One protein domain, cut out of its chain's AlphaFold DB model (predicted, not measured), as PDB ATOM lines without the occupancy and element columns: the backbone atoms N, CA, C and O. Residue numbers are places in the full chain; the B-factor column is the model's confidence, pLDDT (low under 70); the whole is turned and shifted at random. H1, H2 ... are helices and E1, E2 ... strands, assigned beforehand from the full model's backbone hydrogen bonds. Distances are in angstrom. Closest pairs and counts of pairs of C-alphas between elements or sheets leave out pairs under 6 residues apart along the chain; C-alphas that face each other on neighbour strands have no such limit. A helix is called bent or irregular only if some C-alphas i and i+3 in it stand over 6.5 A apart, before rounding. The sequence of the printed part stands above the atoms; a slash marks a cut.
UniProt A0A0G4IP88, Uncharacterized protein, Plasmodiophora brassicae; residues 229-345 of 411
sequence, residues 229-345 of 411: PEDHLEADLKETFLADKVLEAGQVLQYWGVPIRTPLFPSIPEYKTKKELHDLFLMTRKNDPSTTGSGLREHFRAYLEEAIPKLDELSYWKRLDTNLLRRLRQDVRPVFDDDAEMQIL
ATOM      1  N   PRO A 229      -0.430  74.468  67.098       92.56
ATOM      2  CA  PRO A 229      -0.720  73.296  66.285       92.56
ATOM      3  C   PRO A 229      -0.167  73.444  64.858       92.56
ATOM      4  O   PRO A 229      -0.430  74.434  64.168       92.56
ATOM      5  N   GLU A 230       0.616  72.458  64.420       90.69
ATOM      6  CA  GLU A 230       1.368  72.526  63.161       90.69
ATOM      7  C   GLU A 230       0.455  72.616  61.933       90.69
ATOM      8  O   GLU A 230       0.731  73.359  60.997       90.69
ATOM      9  N   ASP A 231      -0.665  71.910  61.939       92.69
ATOM     10  CA  ASP A 231      -1.624  71.916  60.842       92.69
ATOM     11  C   ASP A 231      -2.345  73.258  60.678       92.69
ATOM     12  O   ASP A 231      -2.534  73.709  59.547       92.69
ATOM     13  N   HIS A 232      -2.679  73.942  61.775       93.75
ATOM     14  CA  HIS A 232      -3.209  75.305  61.713       93.75
ATOM     15  C   HIS A 232      -2.156  76.311  61.226       93.75
ATOM     16  O   HIS A 232      -2.501  77.228  60.476       93.75
ATOM     17  N   LEU A 233      -0.876  76.124  61.574       90.62
ATOM     18  CA  LEU A 233       0.219  76.902  60.983       90.62
ATOM     19  C   LEU A 233       0.328  76.654  59.479       90.62
ATOM     20  O   LEU A 233       0.427  77.594  58.693       90.62
ATOM     21  N   GLU A 234       0.278  75.396  59.046       88.94
ATOM     22  CA  GLU A 234       0.313  75.074  57.624       88.94
ATOM     23  C   GLU A 234      -0.891  75.632  56.859       88.94
ATOM     24  O   GLU A 234      -0.741  76.053  55.711       88.94
ATOM     25  N   ALA A 235      -2.082  75.614  57.463       90.06
ATOM     26  CA  ALA A 235      -3.296  76.170  56.877       90.06
ATOM     27  C   ALA A 235      -3.165  77.682  56.614       90.06
ATOM     28  O   ALA A 235      -3.567  78.145  55.540       90.06
ATOM     29  N   ASP A 236      -2.543  78.430  57.536       89.12
ATOM     30  CA  ASP A 236      -2.197  79.846  57.344       89.12
ATOM     31  C   ASP A 236      -1.143  80.037  56.243       89.12
ATOM     32  O   ASP A 236      -1.269  80.883  55.349       89.12
ATOM     33  N   LEU A 237      -0.109  79.190  56.244       86.25
ATOM     34  CA  LEU A 237       0.961  79.263  55.253       86.25
ATOM     35  C   LEU A 237       0.476  78.981  53.819       86.25
ATOM     36  O   LEU A 237       1.036  79.534  52.869       86.25
ATOM     37  N   LYS A 238      -0.584  78.175  53.663       87.38
ATOM     38  CA  LYS A 238      -1.255  77.845  52.388       87.38
ATOM     39  C   LYS A 238      -2.147  78.971  51.845       87.38
ATOM     40  O   LYS A 238      -2.787  78.796  50.803       87.38
ATOM     41  N   GLU A 239      -2.263  80.104  52.535       83.38
ATOM     42  CA  GLU A 239      -2.987  81.264  52.017       83.38
ATOM     43  C   GLU A 239      -2.273  81.821  50.764       83.38
ATOM     44  O   GLU A 239      -1.046  81.901  50.691       83.38
ATOM     45  N   THR A 240      -3.048  82.130  49.717       86.50
ATOM     46  CA  THR A 240      -2.517  82.358  48.363       86.50
ATOM     47  C   THR A 240      -2.409  83.825  47.976       86.50
ATOM     48  O   THR A 240      -2.006  84.118  46.854       86.50
ATOM     49  N   PHE A 241      -2.772  84.765  48.847       86.31
ATOM     50  CA  PHE A 241      -2.795  86.197  48.575       86.31
ATOM     51  C   PHE A 241      -1.452  86.712  48.068       86.31
ATOM     52  O   PHE A 241      -1.414  87.344  47.012       86.31
ATOM     53  N   LEU A 242      -0.365  86.410  48.780       86.25
ATOM     54  CA  LEU A 242       0.974  86.890  48.429       86.25
ATOM     55  C   LEU A 242       1.392  86.374  47.048       86.25
ATOM     56  O   LEU A 242       1.746  87.157  46.165       86.25
ATOM     57  N   ALA A 243       1.257  85.065  46.834       89.88
ATOM     58  CA  ALA A 243       1.602  84.423  45.575       89.88
ATOM     59  C   ALA A 243       0.718  84.914  44.415       89.88
ATOM     60  O   ALA A 243       1.212  85.175  43.321       89.88
ATOM     61  N   ASP A 244      -0.584  85.105  44.652       91.31
ATOM     62  CA  ASP A 244      -1.521  85.637  43.661       91.31
ATOM     63  C   ASP A 244      -1.163  87.076  43.262       91.31
ATOM     64  O   ASP A 244      -1.276  87.419  42.087       91.31
ATOM     65  N   LYS A 245      -0.710  87.918  44.202       91.44
ATOM     66  CA  LYS A 245      -0.280  89.294  43.900       91.44
ATOM     67  C   LYS A 245       1.004  89.329  43.080       91.44
ATOM     68  O   LYS A 245       1.126  90.146  42.169       91.44
ATOM     69  N   VAL A 246       1.932  88.421  43.355       92.38
ATOM     70  CA  VAL A 246       3.174  88.286  42.585       92.38
ATOM     71  C   VAL A 246       2.923  87.692  41.195       92.38
ATOM     72  O   VAL A 246       3.518  88.145  40.215       92.38
ATOM     73  N   LEU A 247       1.965  86.769  41.071       93.25
ATOM     74  CA  LEU A 247       1.487  86.281  39.777       93.25
ATOM     75  C   LEU A 247       0.839  87.397  38.948       93.25
ATOM     76  O   LEU A 247       1.163  87.552  37.774       93.25
ATOM     77  N   GLU A 248      -0.050  88.182  39.562       92.75
ATOM     78  CA  GLU A 248      -0.722  89.321  38.928       92.75
ATOM     79  C   GLU A 248       0.305  90.344  38.413       92.75
ATOM     80  O   GLU A 248       0.226  90.782  37.266       92.75
ATOM     81  N   ALA A 249       1.333  90.647  39.214       93.31
ATOM     82  CA  ALA A 249       2.463  91.484  38.812       93.31
ATOM     83  C   ALA A 249       3.156  90.961  37.543       93.31
ATOM     84  O   ALA A 249       3.371  91.718  36.594       93.31
ATOM     85  N   GLY A 250       3.463  89.660  37.501       92.25
ATOM     86  CA  GLY A 250       4.108  89.029  36.347       92.25
ATOM     87  C   GLY A 250       3.237  89.051  35.093       92.25
ATOM     88  O   GLY A 250       3.728  89.348  34.004       92.25
ATOM     89  N   GLN A 251       1.933  88.812  35.243       91.25
ATOM     90  CA  GLN A 251       0.966  88.874  34.144       91.25
ATOM     91  C   GLN A 251       0.861  90.282  33.550       91.25
ATOM     92  O   GLN A 251       0.836  90.429  32.328       91.25
ATOM     93  N   VAL A 252       0.841  91.320  34.392       91.00
ATOM     94  CA  VAL A 252       0.820  92.718  33.936       91.00
ATOM     95  C   VAL A 252       2.096  93.054  33.164       91.00
ATOM     96  O   VAL A 252       2.014  93.589  32.059       91.00
ATOM     97  N   LEU A 253       3.272  92.710  33.697       91.69
ATOM     98  CA  LEU A 253       4.551  92.964  33.021       91.69
ATOM     99  C   LEU A 253       4.637  92.241  31.670       91.69
ATOM    100  O   LEU A 253       5.032  92.850  30.674       91.69
ATOM    101  N   GLN A 254       4.200  90.979  31.616       90.94
ATOM    102  CA  GLN A 254       4.148  90.195  30.384       90.94
ATOM    103  C   GLN A 254       3.197  90.810  29.352       90.94
ATOM    104  O   GLN A 254       3.566  90.942  28.187       90.94
ATOM    105  N   TYR A 255       1.989  91.202  29.769       89.56
ATOM    106  CA  TYR A 255       0.991  91.812  28.888       89.56
ATOM    107  C   TYR A 255       1.517  93.090  28.221       89.56
ATOM    108  O   TYR A 255       1.290  93.312  27.033       89.56
ATOM    109  N   TRP A 256       2.262  93.908  28.967       89.75
ATOM    110  CA  TRP A 256       2.860  95.145  28.460       89.75
ATOM    111  C   TRP A 256       4.232  94.958  27.800       89.75
ATOM    112  O   TRP A 256       4.830  95.943  27.368       89.75
ATOM    113  N   GLY A 257       4.736  93.723  27.708       90.44
ATOM    114  CA  GLY A 257       6.037  93.424  27.108       90.44
ATOM    115  C   GLY A 257       7.210  94.093  27.827       90.44
ATOM    116  O   GLY A 257       8.213  94.408  27.188       90.44
ATOM    117  N   VAL A 258       7.084  94.354  29.133       91.50
ATOM    118  CA  VAL A 258       8.141  94.999  29.917       91.50
ATOM    119  C   VAL A 258       9.184  93.957  30.314       91.50
ATOM    120  O   VAL A 258       8.851  93.007  31.024       91.50
ATOM    121  N   PRO A 259      10.448  94.108  29.880       89.81
ATOM    122  CA  PRO A 259      11.483  93.147  30.211       89.81
ATOM    123  C   PRO A 259      11.922  93.302  31.671       89.81
ATOM    124  O   PRO A 259      12.226  94.406  32.128       89.81
ATOM    125  N   ILE A 260      12.020  92.171  32.363       92.38
ATOM    126  CA  ILE A 260      12.700  92.009  33.652       92.38
ATOM    127  C   ILE A 260      13.736  90.891  33.504       92.38
ATOM    128  O   ILE A 260      13.544  89.971  32.705       92.38
ATOM    129  N   ARG A 261      14.862  90.994  34.211       93.12
ATOM    130  CA  ARG A 261      15.956  90.012  34.148       93.12
ATOM    131  C   ARG A 261      15.655  88.814  35.030       93.12
ATOM    132  O   ARG A 261      15.883  87.684  34.606       93.12
ATOM    133  N   THR A 262      15.132  89.066  36.225       93.44
ATOM    134  CA  THR A 262      14.750  88.011  37.162       93.44
ATOM    135  C   THR A 262      13.383  87.435  36.766       93.44
ATOM    136  O   THR A 262      12.388  88.160  36.794       93.44
ATOM    137  N   PRO A 263      13.287  86.152  36.362       91.12
ATOM    138  CA  PRO A 263      12.007  85.551  36.002       91.12
ATOM    139  C   PRO A 263      11.132  85.327  37.241       91.12
ATOM    140  O   PRO A 263      11.637  85.076  38.331       91.12
ATOM    141  N   LEU A 264       9.806  85.351  37.067       90.75
ATOM    142  CA  LEU A 264       8.858  85.055  38.151       90.75
ATOM    143  C   LEU A 264       9.107  83.666  38.759       90.75
ATOM    144  O   LEU A 264       9.182  83.517  39.975       90.75
ATOM    145  N   PHE A 265       9.258  82.658  37.902       89.56
ATOM    146  CA  PHE A 265       9.605  81.308  38.323       89.56
ATOM    147  C   PHE A 265      11.132  81.150  38.328       89.56
ATOM    148  O   PHE A 265      11.764  81.495  37.323       89.56
ATOM    149  N   PRO A 266      11.737  80.617  39.405       84.38
ATOM    150  CA  PRO A 266      13.151  80.252  39.399       84.38
ATOM    151  C   PRO A 266      13.416  79.221  38.294       84.38
ATOM    152  O   PRO A 266      12.500  78.524  37.861       84.38
ATOM    153  N   SER A 267      14.663  79.118  37.813       68.44
ATOM    154  CA  SER A 267      15.068  78.217  36.712       68.44
ATOM    155  C   SER A 267      15.081  76.732  37.111       68.44
ATOM    156  O   SER A 267      16.063  76.023  36.917       68.44
ATOM    157  N   ILE A 268      13.975  76.267  37.676       61.16
ATOM    158  CA  ILE A 268      13.681  74.884  38.008       61.16
ATOM    159  C   ILE A 268      12.719  74.397  36.909       61.16
ATOM    160  O   ILE A 268      11.646  74.983  36.753       61.16
ATOM    161  N   PRO A 269      13.084  73.377  36.106       52.06
ATOM    162  CA  PRO A 269      12.331  72.961  34.911       52.06
ATOM    163  C   PRO A 269      10.847  72.637  35.143       52.06
ATOM    164  O   PRO A 269      10.059  72.654  34.198       52.06
ATOM    165  N   GLU A 270      10.488  72.345  36.391       56.38
ATOM    166  CA  GLU A 270       9.213  71.780  36.826       56.38
ATOM    167  C   GLU A 270       8.158  72.832  37.208       56.38
ATOM    168  O   GLU A 270       7.011  72.457  37.410       56.38
ATOM    169  N   TYR A 271       8.489  74.132  37.274       54.75
ATOM    170  CA  TYR A 271       7.574  75.160  37.800       54.75
ATOM    171  C   TYR A 271       7.187  76.236  36.768       54.75
ATOM    172  O   TYR A 271       7.980  77.118  36.440       54.75
ATOM    173  N   LYS A 272       5.950  76.182  36.253       70.69
ATOM    174  CA  LYS A 272       5.339  77.162  35.325       70.69
ATOM    175  C   LYS A 272       3.847  77.447  35.570       70.69
ATOM    176  O   LYS A 272       3.232  78.182  34.797       70.69
ATOM    177  N   THR A 273       3.233  76.869  36.597       84.06
ATOM    178  CA  THR A 273       1.795  76.978  36.871       84.06
ATOM    179  C   THR A 273       1.498  77.803  38.121       84.06
ATOM    180  O   THR A 273       2.343  78.016  38.989       84.06
ATOM    181  N   LYS A 274       0.245  78.255  38.244       88.38
ATOM    182  CA  LYS A 274      -0.246  78.958  39.439       88.38
ATOM    183  C   LYS A 274      -0.053  78.134  40.719       88.38
ATOM    184  O   LYS A 274       0.350  78.686  41.735       88.38
ATOM    185  N   LYS A 275      -0.347  76.830  40.659       88.81
ATOM    186  CA  LYS A 275      -0.205  75.913  41.798       88.81
ATOM    187  C   LYS A 275       1.250  75.837  42.254       88.81
ATOM    188  O   LYS A 275       1.534  75.975  43.431       88.81
ATOM    189  N   GLU A 276       2.161  75.703  41.306       88.12
ATOM    190  CA  GLU A 276       3.590  75.611  41.590       88.12
ATOM    191  C   GLU A 276       4.145  76.906  42.189       88.12
ATOM    192  O   GLU A 276       4.970  76.854  43.093       88.12
ATOM    193  N   LEU A 277       3.646  78.076  41.772       89.81
ATOM    194  CA  LEU A 277       3.989  79.332  42.442       89.81
ATOM    195  C   LEU A 277       3.495  79.352  43.896       89.81
ATOM    196  O   LEU A 277       4.198  79.846  44.772       89.81
ATOM    197  N   HIS A 278       2.298  78.820  44.165       90.00
ATOM    198  CA  HIS A 278       1.786  78.695  45.533       90.00
ATOM    199  C   HIS A 278       2.670  77.766  46.371       90.00
ATOM    200  O   HIS A 278       3.006  78.121  47.497       90.00
ATOM    201  N   ASP A 279       3.113  76.641  45.807       87.81
ATOM    202  CA  ASP A 279       4.021  75.699  46.471       87.81
ATOM    203  C   ASP A 279       5.398  76.336  46.739       87.81
ATOM    204  O   ASP A 279       5.929  76.221  47.843       87.81
ATOM    205  N   LEU A 280       5.948  77.097  45.784       88.00
ATOM    206  CA  LEU A 280       7.187  77.859  45.973       88.00
ATOM    207  C   LEU A 280       7.047  78.918  47.068       88.00
ATOM    208  O   LEU A 280       7.970  79.097  47.861       88.00
ATOM    209  N   PHE A 281       5.907  79.607  47.147       87.06
ATOM    210  CA  PHE A 281       5.628  80.542  48.236       87.06
ATOM    211  C   PHE A 281       5.474  79.823  49.569       87.06
ATOM    212  O   PHE A 281       5.976  80.327  50.562       87.06
ATOM    213  N   LEU A 282       4.849  78.648  49.613       85.88
ATOM    214  CA  LEU A 282       4.768  77.838  50.826       85.88
ATOM    215  C   LEU A 282       6.159  77.380  51.286       85.88
ATOM    216  O   LEU A 282       6.468  77.489  52.467       85.88
ATOM    217  N   MET A 283       7.012  76.910  50.373       83.62
ATOM    218  CA  MET A 283       8.399  76.532  50.676       83.62
ATOM    219  C   MET A 283       9.211  77.734  51.138       83.62
ATOM    220  O   MET A 283       9.890  77.653  52.162       83.62
ATOM    221  N   THR A 284       9.081  78.855  50.417       82.00
ATOM    222  CA  THR A 284       9.707  80.115  50.809       82.00
ATOM    223  C   THR A 284       9.269  80.440  52.216       82.00
ATOM    224  O   THR A 284      10.210  80.537  52.981       82.00
ATOM    225  N   ARG A 285       7.926  80.417  52.463       80.06
ATOM    226  CA  ARG A 285       6.954  80.383  53.618       80.06
ATOM    227  C   ARG A 285       7.255  79.483  54.841       80.06
ATOM    228  O   ARG A 285       6.853  79.803  55.957       80.06
ATOM    229  N   LYS A 286       8.073  78.438  54.685       79.44
ATOM    230  CA  LYS A 286       8.623  77.663  55.815       79.44
ATOM    231  C   LYS A 286      10.069  78.031  56.185       79.44
ATOM    232  O   LYS A 286      10.390  78.024  57.368       79.44
ATOM    233  N   ASN A 287      10.914  78.380  55.201       72.25
ATOM    234  CA  ASN A 287      12.347  78.706  55.362       72.25
ATOM    235  C   ASN A 287      13.098  77.757  56.314       72.25
ATOM    236  O   ASN A 287      13.898  78.182  57.146       72.25
ATOM    237  N   ASP A 288      12.811  76.460  56.209       68.25
ATOM    238  CA  ASP A 288      13.518  75.440  56.971       68.25
ATOM    239  C   ASP A 288      14.978  75.382  56.472       68.25
ATOM    240  O   ASP A 288      15.176  75.275  55.254       68.25
ATOM    241  N   PRO A 289      15.999  75.442  57.354       63.94
ATOM    242  CA  PRO A 289      17.412  75.362  56.971       63.94
ATOM    243  C   PRO A 289      17.775  74.136  56.121       63.94
ATOM    244  O   PRO A 289      18.787  74.147  55.425       63.94
ATOM    245  N   SER A 290      16.961  73.077  56.169       63.00
ATOM    246  CA  SER A 290      17.112  71.863  55.360       63.00
ATOM    247  C   SER A 290      16.521  71.962  53.943       63.00
ATOM    248  O   SER A 290      16.625  71.012  53.165       63.00
ATOM    249  N   THR A 291      15.915  73.097  53.577       65.94
ATOM    250  CA  THR A 291      15.205  73.312  52.304       65.94
ATOM    251  C   THR A 291      15.827  74.427  51.459       65.94
ATOM    252  O   THR A 291      16.659  75.204  51.916       65.94
ATOM    253  N   THR A 292      15.385  74.557  50.204       73.38
ATOM    254  CA  THR A 292      15.791  75.633  49.279       73.38
ATOM    255  C   THR A 292      15.186  77.011  49.610       73.38
ATOM    256  O   THR A 292      15.290  77.934  48.801       73.38
ATOM    257  N   GLY A 293      14.548  77.175  50.778       76.25
ATOM    258  CA  GLY A 293      13.773  78.365  51.150       76.25
ATOM    259  C   GLY A 293      14.557  79.681  51.114       76.25
ATOM    260  O   GLY A 293      14.035  80.675  50.612       76.25
ATOM    261  N   SER A 294      15.824  79.680  51.543       77.94
ATOM    262  CA  SER A 294      16.685  80.874  51.515       77.94
ATOM    263  C   SER A 294      16.967  81.354  50.088       77.94
ATOM    264  O   SER A 294      16.771  82.527  49.778       77.94
ATOM    265  N   GLY A 295      17.323  80.437  49.184       84.69
ATOM    266  CA  GLY A 295      17.537  80.757  47.770       84.69
ATOM    267  C   GLY A 295      16.258  81.224  47.066       84.69
ATOM    268  O   GLY A 295      16.297  82.133  46.241       84.69
ATOM    269  N   LEU A 296      15.099  80.655  47.417       86.75
ATOM    270  CA  LEU A 296      13.806  81.121  46.901       86.75
ATOM    271  C   LEU A 296      13.448  82.524  47.409       86.75
ATOM    272  O   LEU A 296      12.896  83.327  46.657       86.75
ATOM    273  N   ARG A 297      13.787  82.845  48.662       84.62
ATOM    274  CA  ARG A 297      13.596  84.181  49.239       84.62
ATOM    275  C   ARG A 297      14.408  85.229  48.488       84.62
ATOM    276  O   ARG A 297      13.843  86.242  48.083       84.62
ATOM    277  N   GLU A 298      15.695  84.969  48.270       87.31
ATOM    278  CA  GLU A 298      16.570  85.846  47.482       87.31
ATOM    279  C   GLU A 298      16.038  86.028  46.056       87.31
ATOM    280  O   GLU A 298      15.970  87.153  45.560       87.31
ATOM    281  N   HIS A 299      15.572  84.943  45.427       90.94
ATOM    282  CA  HIS A 299      14.952  84.985  44.101       90.94
ATOM    283  C   HIS A 299      13.718  85.899  44.065       90.94
ATOM    284  O   HIS A 299      13.625  86.780  43.208       90.94
ATOM    285  N   PHE A 300      12.771  85.735  44.996       91.25
ATOM    286  CA  PHE A 300      11.567  86.572  45.032       91.25
ATOM    287  C   PHE A 300      11.855  88.019  45.445       91.25
ATOM    288  O   PHE A 300      11.200  88.927  44.929       91.25
ATOM    289  N   ARG A 301      12.852  88.258  46.304       91.06
ATOM    290  CA  ARG A 301      13.337  89.609  46.625       91.06
ATOM    291  C   ARG A 301      13.857  90.301  45.364       91.06
ATOM    292  O   ARG A 301      13.344  91.360  45.014       91.06
ATOM    293  N   ALA A 302      14.774  89.663  44.635       93.06
ATOM    294  CA  ALA A 302      15.321  90.193  43.385       93.06
ATOM    295  C   ALA A 302      14.224  90.444  42.334       93.06
ATOM    296  O   ALA A 302      14.189  91.498  41.696       93.06
ATOM    297  N   TYR A 303      13.265  89.519  42.206       95.12
ATOM    298  CA  TYR A 303      12.106  89.705  41.333       95.12
ATOM    299  C   TYR A 303      11.302  90.960  41.704       95.12
ATOM    300  O   TYR A 303      10.969  91.757  40.829       95.12
ATOM    301  N   LEU A 304      10.982  91.157  42.988       94.44
ATOM    302  CA  LEU A 304      10.184  92.296  43.453       94.44
ATOM    303  C   LEU A 304      10.934  93.629  43.338       94.44
ATOM    304  O   LEU A 304      10.311  94.636  42.991       94.44
ATOM    305  N   GLU A 305      12.245  93.637  43.581       94.88
ATOM    306  CA  GLU A 305      13.113  94.806  43.401       94.88
ATOM    307  C   GLU A 305      13.146  95.286  41.944       94.88
ATOM    308  O   GLU A 305      13.162  96.492  41.699       94.88
ATOM    309  N   GLU A 306      13.081  94.370  40.975       95.88
ATOM    310  CA  GLU A 306      12.964  94.717  39.554       95.88
ATOM    311  C   GLU A 306      11.523  95.058  39.136       95.88
ATOM    312  O   GLU A 306      11.286  96.030  38.411       95.88
ATOM    313  N   ALA A 307      10.544  94.264  39.579       95.19
ATOM    314  CA  ALA A 307       9.160  94.348  39.122       95.19
ATOM    315  C   ALA A 307       8.434  95.601  39.631       95.19
ATOM    316  O   ALA A 307       7.700  96.234  38.868       95.19
ATOM    317  N   ILE A 308       8.621  95.980  40.901       95.25
ATOM    318  CA  ILE A 308       7.892  97.103  41.512       95.25
ATOM    319  C   ILE A 308       8.193  98.435  40.801       95.25
ATOM    320  O   ILE A 308       7.230  99.097  40.413       95.25
ATOM    321  N   PRO A 309       9.459  98.842  40.564       95.06
ATOM    322  CA  PRO A 309       9.756 100.073  39.826       95.06
ATOM    323  C   PRO A 309       9.172 100.077  38.410       95.06
ATOM    324  O   PRO A 309       8.641 101.086  37.956       95.06
ATOM    325  N   LYS A 310       9.207  98.930  37.722       93.94
ATOM    326  CA  LYS A 310       8.671  98.797  36.361       93.94
ATOM    327  C   LYS A 310       7.152  98.913  36.307       93.94
ATOM    328  O   LYS A 310       6.611  99.574  35.421       93.94
ATOM    329  N   LEU A 311       6.456  98.318  37.270       92.38
ATOM    330  CA  LEU A 311       5.015  98.499  37.429       92.38
ATOM    331  C   LEU A 311       4.664  99.949  37.790       92.38
ATOM    332  O   LEU A 311       3.642 100.452  37.329       92.38
ATOM    333  N   ASP A 312       5.506 100.630  38.568       92.44
ATOM    334  CA  ASP A 312       5.310 102.030  38.955       92.44
ATOM    335  C   ASP A 312       5.411 102.962  37.744       92.44
ATOM    336  O   ASP A 312       4.493 103.750  37.502       92.44
ATOM    337  N   GLU A 313       6.444 102.780  36.912       89.38
ATOM    338  CA  GLU A 313       6.575 103.436  35.604       89.38
ATOM    339  C   GLU A 313       5.303 103.219  34.763       89.38
ATOM    340  O   GLU A 313       4.705 104.176  34.266       89.38
ATOM    341  N   LEU A 314       4.830 101.972  34.641       87.19
ATOM    342  CA  LEU A 314       3.603 101.677  33.897       87.19
ATOM    343  C   LEU A 314       2.365 102.345  34.505       87.19
ATOM    344  O   LEU A 314       1.513 102.812  33.753       87.19
ATOM    345  N   SER A 315       2.235 102.416  35.829       83.06
ATOM    346  CA  SER A 315       1.073 103.049  36.466       83.06
ATOM    347  C   SER A 315       0.965 104.532  36.118       83.06
ATOM    348  O   SER A 315      -0.125 105.007  35.788       83.06
ATOM    349  N   TYR A 316       2.108 105.222  36.057       76.88
ATOM    350  CA  TYR A 316       2.193 106.623  35.663       76.88
ATOM    351  C   TYR A 316       1.803 106.832  34.190       76.88
ATOM    352  O   TYR A 316       1.002 107.711  33.872       76.88
ATOM    353  N   TRP A 317       2.302 105.987  33.280       69.38
ATOM    354  CA  TRP A 317       2.084 106.157  31.835       69.38
ATOM    355  C   TRP A 317       0.797 105.516  31.294       69.38
ATOM    356  O   TRP A 317       0.302 105.924  30.242       69.38
ATOM    357  N   LYS A 318       0.257 104.494  31.967       72.44
ATOM    358  CA  LYS A 318      -0.857 103.652  31.484       72.44
ATOM    359  C   LYS A 318      -2.090 103.671  32.386       72.44
ATOM    360  O   LYS A 318      -3.046 102.965  32.078       72.44
ATOM    361  N   ARG A 319      -2.100 104.479  33.456       69.12
ATOM    362  CA  ARG A 319      -3.210 104.571  34.426       69.12
ATOM    363  C   ARG A 319      -3.610 103.204  35.000       69.12
ATOM    364  O   ARG A 319      -4.795 102.925  35.168       69.12
ATOM    365  N   LEU A 320      -2.628 102.339  35.259       73.00
ATOM    366  CA  LEU A 320      -2.893 101.075  35.946       73.00
ATOM    367  C   LEU A 320      -3.396 101.350  37.363       73.00
ATOM    368  O   LEU A 320      -2.971 102.315  38.001       73.00
ATOM    369  N   ASP A 321      -4.273 100.476  37.853       72.06
ATOM    370  CA  ASP A 321      -4.708 100.511  39.243       72.06
ATOM    371  C   ASP A 321      -3.484 100.411  40.174       72.06
ATOM    372  O   ASP A 321      -2.715  99.446  40.144       72.06
ATOM    373  N   THR A 322      -3.306 101.431  41.013       81.62
ATOM    374  CA  THR A 322      -2.192 101.521  41.964       81.62
ATOM    375  C   THR A 322      -2.367 100.582  43.155       81.62
ATOM    376  O   THR A 322      -1.422 100.388  43.922       81.62
ATOM    377  N   ASN A 323      -3.531  99.935  43.308       84.12
ATOM    378  CA  ASN A 323      -3.756  98.952  44.360       84.12
ATOM    379  C   ASN A 323      -2.762  97.798  44.296       84.12
ATOM    380  O   ASN A 323      -2.226  97.426  45.336       84.12
ATOM    381  N   LEU A 324      -2.473  97.248  43.112       88.31
ATOM    382  CA  LEU A 324      -1.493  96.167  42.985       88.31
ATOM    383  C   LEU A 324      -0.117  96.615  43.494       88.31
ATOM    384  O   LEU A 324       0.459  95.957  44.354       88.31
ATOM    385  N   LEU A 325       0.363  97.777  43.042       89.19
ATOM    386  CA  LEU A 325       1.626  98.371  43.495       89.19
ATOM    387  C   LEU A 325       1.661  98.596  45.003       89.19
ATOM    388  O   LEU A 325       2.645  98.263  45.663       89.19
ATOM    389  N   ARG A 326       0.578  99.142  45.558       86.50
ATOM    390  CA  ARG A 326       0.445  99.363  46.996       86.50
ATOM    391  C   ARG A 326       0.547  98.044  47.761       86.50
ATOM    392  O   ARG A 326       1.300  97.980  48.723       86.50
ATOM    393  N   ARG A 327      -0.162  96.997  47.323       84.69
ATOM    394  CA  ARG A 327      -0.136  95.659  47.938       84.69
ATOM    395  C   ARG A 327       1.241  95.004  47.825       84.69
ATOM    396  O   ARG A 327       1.732  94.459  48.807       84.69
ATOM    397  N   LEU A 328       1.902  95.113  46.672       88.56
ATOM    398  CA  LEU A 328       3.261  94.597  46.495       88.56
ATOM    399  C   LEU A 328       4.252  95.279  47.443       88.56
ATOM    400  O   LEU A 328       5.039  94.600  48.089       88.56
ATOM    401  N   ARG A 329       4.182  96.609  47.569       85.56
ATOM    402  CA  ARG A 329       5.066  97.395  48.441       85.56
ATOM    403  C   ARG A 329       4.798  97.179  49.932       85.56
ATOM    404  O   ARG A 329       5.748  97.150  50.700       85.56
ATOM    405  N   GLN A 330       3.528  97.101  50.332       77.12
ATOM    406  CA  GLN A 330       3.127  97.133  51.745       77.12
ATOM    407  C   GLN A 330       2.909  95.752  52.359       77.12
ATOM    408  O   GLN A 330       3.126  95.612  53.555       77.12
ATOM    409  N   ASP A 331       2.488  94.762  51.568       77.62
ATOM    410  CA  ASP A 331       2.061  93.462  52.098       77.62
ATOM    411  C   ASP A 331       2.974  92.323  51.620       77.62
ATOM    412  O   ASP A 331       3.218  91.378  52.358       77.62
ATOM    413  N   VAL A 332       3.487  92.393  50.383       84.25
ATOM    414  CA  VAL A 332       4.276  91.301  49.786       84.25
ATOM    415  C   VAL A 332       5.770  91.472  50.024       84.25
ATOM    416  O   VAL A 332       6.403  90.582  50.575       84.25
ATOM    417  N   ARG A 333       6.349  92.600  49.604       84.69
ATOM    418  CA  ARG A 333       7.791  92.854  49.694       84.69
ATOM    419  C   ARG A 333       8.337  92.721  51.127       84.69
ATOM    420  O   ARG A 333       9.345  92.032  51.270       84.69
ATOM    421  N   PRO A 334       7.670  93.240  52.181       78.12
ATOM    422  CA  PRO A 334       8.182  93.114  53.548       78.12
ATOM    423  C   PRO A 334       8.376  91.663  54.004       78.12
ATOM    424  O   PRO A 334       9.309  91.378  54.747       78.12
ATOM    425  N   VAL A 335       7.575  90.722  53.484       76.75
ATOM    426  CA  VAL A 335       7.730  89.284  53.767       76.75
ATOM    427  C   VAL A 335       9.103  88.776  53.335       76.75
ATOM    428  O   VAL A 335       9.599  87.828  53.941       76.75
ATOM    429  N   PHE A 336       9.727  89.404  52.333       79.38
ATOM    430  CA  PHE A 336      11.016  89.022  51.757       79.38
ATOM    431  C   PHE A 336      12.185  89.927  52.160       79.38
ATOM    432  O   PHE A 336      13.317  89.505  51.961       79.38
ATOM    433  N   ASP A 337      11.968  91.123  52.712       72.75
ATOM    434  CA  ASP A 337      13.040  92.100  52.991       72.75
ATOM    435  C   ASP A 337      13.838  91.795  54.278       72.75
ATOM    436  O   ASP A 337      15.011  92.137  54.362       72.75
ATOM    437  N   ASP A 338      13.240  91.126  55.268       63.25
ATOM    438  CA  ASP A 338      13.894  90.877  56.564       63.25
ATOM    439  C   ASP A 338      14.766  89.604  56.530       63.25
ATOM    440  O   ASP A 338      14.256  88.502  56.338       63.25
ATOM    441  N   ASP A 339      16.088  89.712  56.659       51.91
ATOM    442  CA  ASP A 339      16.985  88.541  56.632       51.91
ATOM    443  C   ASP A 339      16.813  87.615  57.855       51.91
ATOM    444  O   ASP A 339      17.255  86.465  57.827       51.91
ATOM    445  N   ALA A 340      16.138  88.072  58.916       49.94
ATOM    446  CA  ALA A 340      15.924  87.302  60.133       49.94
ATOM    447  C   ALA A 340      14.551  86.620  60.121       49.94
ATOM    448  O   ALA A 340      13.570  87.218  60.556       49.94
ATOM    449  N   GLU A 341      14.524  85.362  59.669       53.91
ATOM    450  CA  GLU A 341      13.476  84.356  59.902       53.91
ATOM    451  C   GLU A 341      12.044  84.753  59.516       53.91
ATOM    452  O   GLU A 341      11.453  85.729  59.969       53.91
ATOM    453  N   MET A 342      11.421  83.940  58.681       54.94
ATOM    454  CA  MET A 342      10.101  84.289  58.193       54.94
ATOM    455  C   MET A 342       8.990  84.204  59.203       54.94
ATOM    456  O   MET A 342       8.974  83.367  60.098       54.94
ATOM    457  N   GLN A 343       7.983  85.004  58.906       69.94
ATOM    458  CA  GLN A 343       7.089  85.502  59.899       69.94
ATOM    459  C   GLN A 343       5.665  84.986  59.659       69.94
ATOM    460  O   GLN A 343       5.036  85.273  58.639       69.94
ATOM    461  N   ILE A 344       5.155  84.218  60.613       78.88
ATOM    462  CA  ILE A 344       3.732  83.955  60.805       78.88
ATOM    463  C   ILE A 344       3.102  85.235  61.342       78.88
ATOM    464  O   ILE A 344       3.610  85.817  62.301       78.88
ATOM    465  N   LEU A 345       2.016  85.688  60.721       80.50
ATOM    466  CA  LEU A 345       1.288  86.852  61.204       80.50
ATOM    467  C   LEU A 345       0.451  86.438  62.423       80.50
ATOM    468  O   LEU A 345      -0.416  85.584  62.307       80.50
TER     469      LEU A 345
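AT A GLANCE: This is residues 229 to 345 of the 411 residues of an uncharacterized protein of Plasmodiophora brassicae (UniProt A0A0G4IP88). The long helix H4 folds back into H5 as a hairpin; H2 crosses this pair, H3 packs across the first parts of H2 and H4, and H1 reaches out to one end. The printed part has 117 residues, with five named helices, then strand E1; it is mostly helix. It is compact, with a radius of gyration of the C-alphas of 14.3 A, and spans 47 by 31 by 24 A.

IN THESE COORDINATES: Find C-alpha 230 at (1.368, 72.526, 63.161), where H1, residues 230 to 237, begins. Then come H2, 241 to 255, 20.8 A; H3, 274 to 286; H4, 293 to 318, 35.2 A; and H5, 322 to 337, only just irregular, C-alphas 330 and 333 being 6.7 A apart. E1, 343 to 345, pairs with no named strand and ends at C-alpha (1.288, 86.852, 61.204).

HOW THE PARTS SIT: Look at Leu 237 and Leu 282: their C-alphas, 6.0 A apart, are the closest where H1 only just touches H3, with 3 pairs within 8 A. H2 touches H5, closest C-alphas Leu 242 and Val 332, 5.7 A, at a steep tilt of 58 degrees. The hairpin H4 and H5 touches at C-alphas Arg 301 and Phe 336, 5.7 A. O i to N i+4 pairs are within hydrogen-bond range throughout H1, H2 and H3, in 20 of 22 in H4 and 7 of 12 in H5.

THE WHOLE: The printed part has no cut; the link from H2 to H3 is long, and pLDDT is under 70 at 17 residues, among them 267 to 271 and 338 to 343.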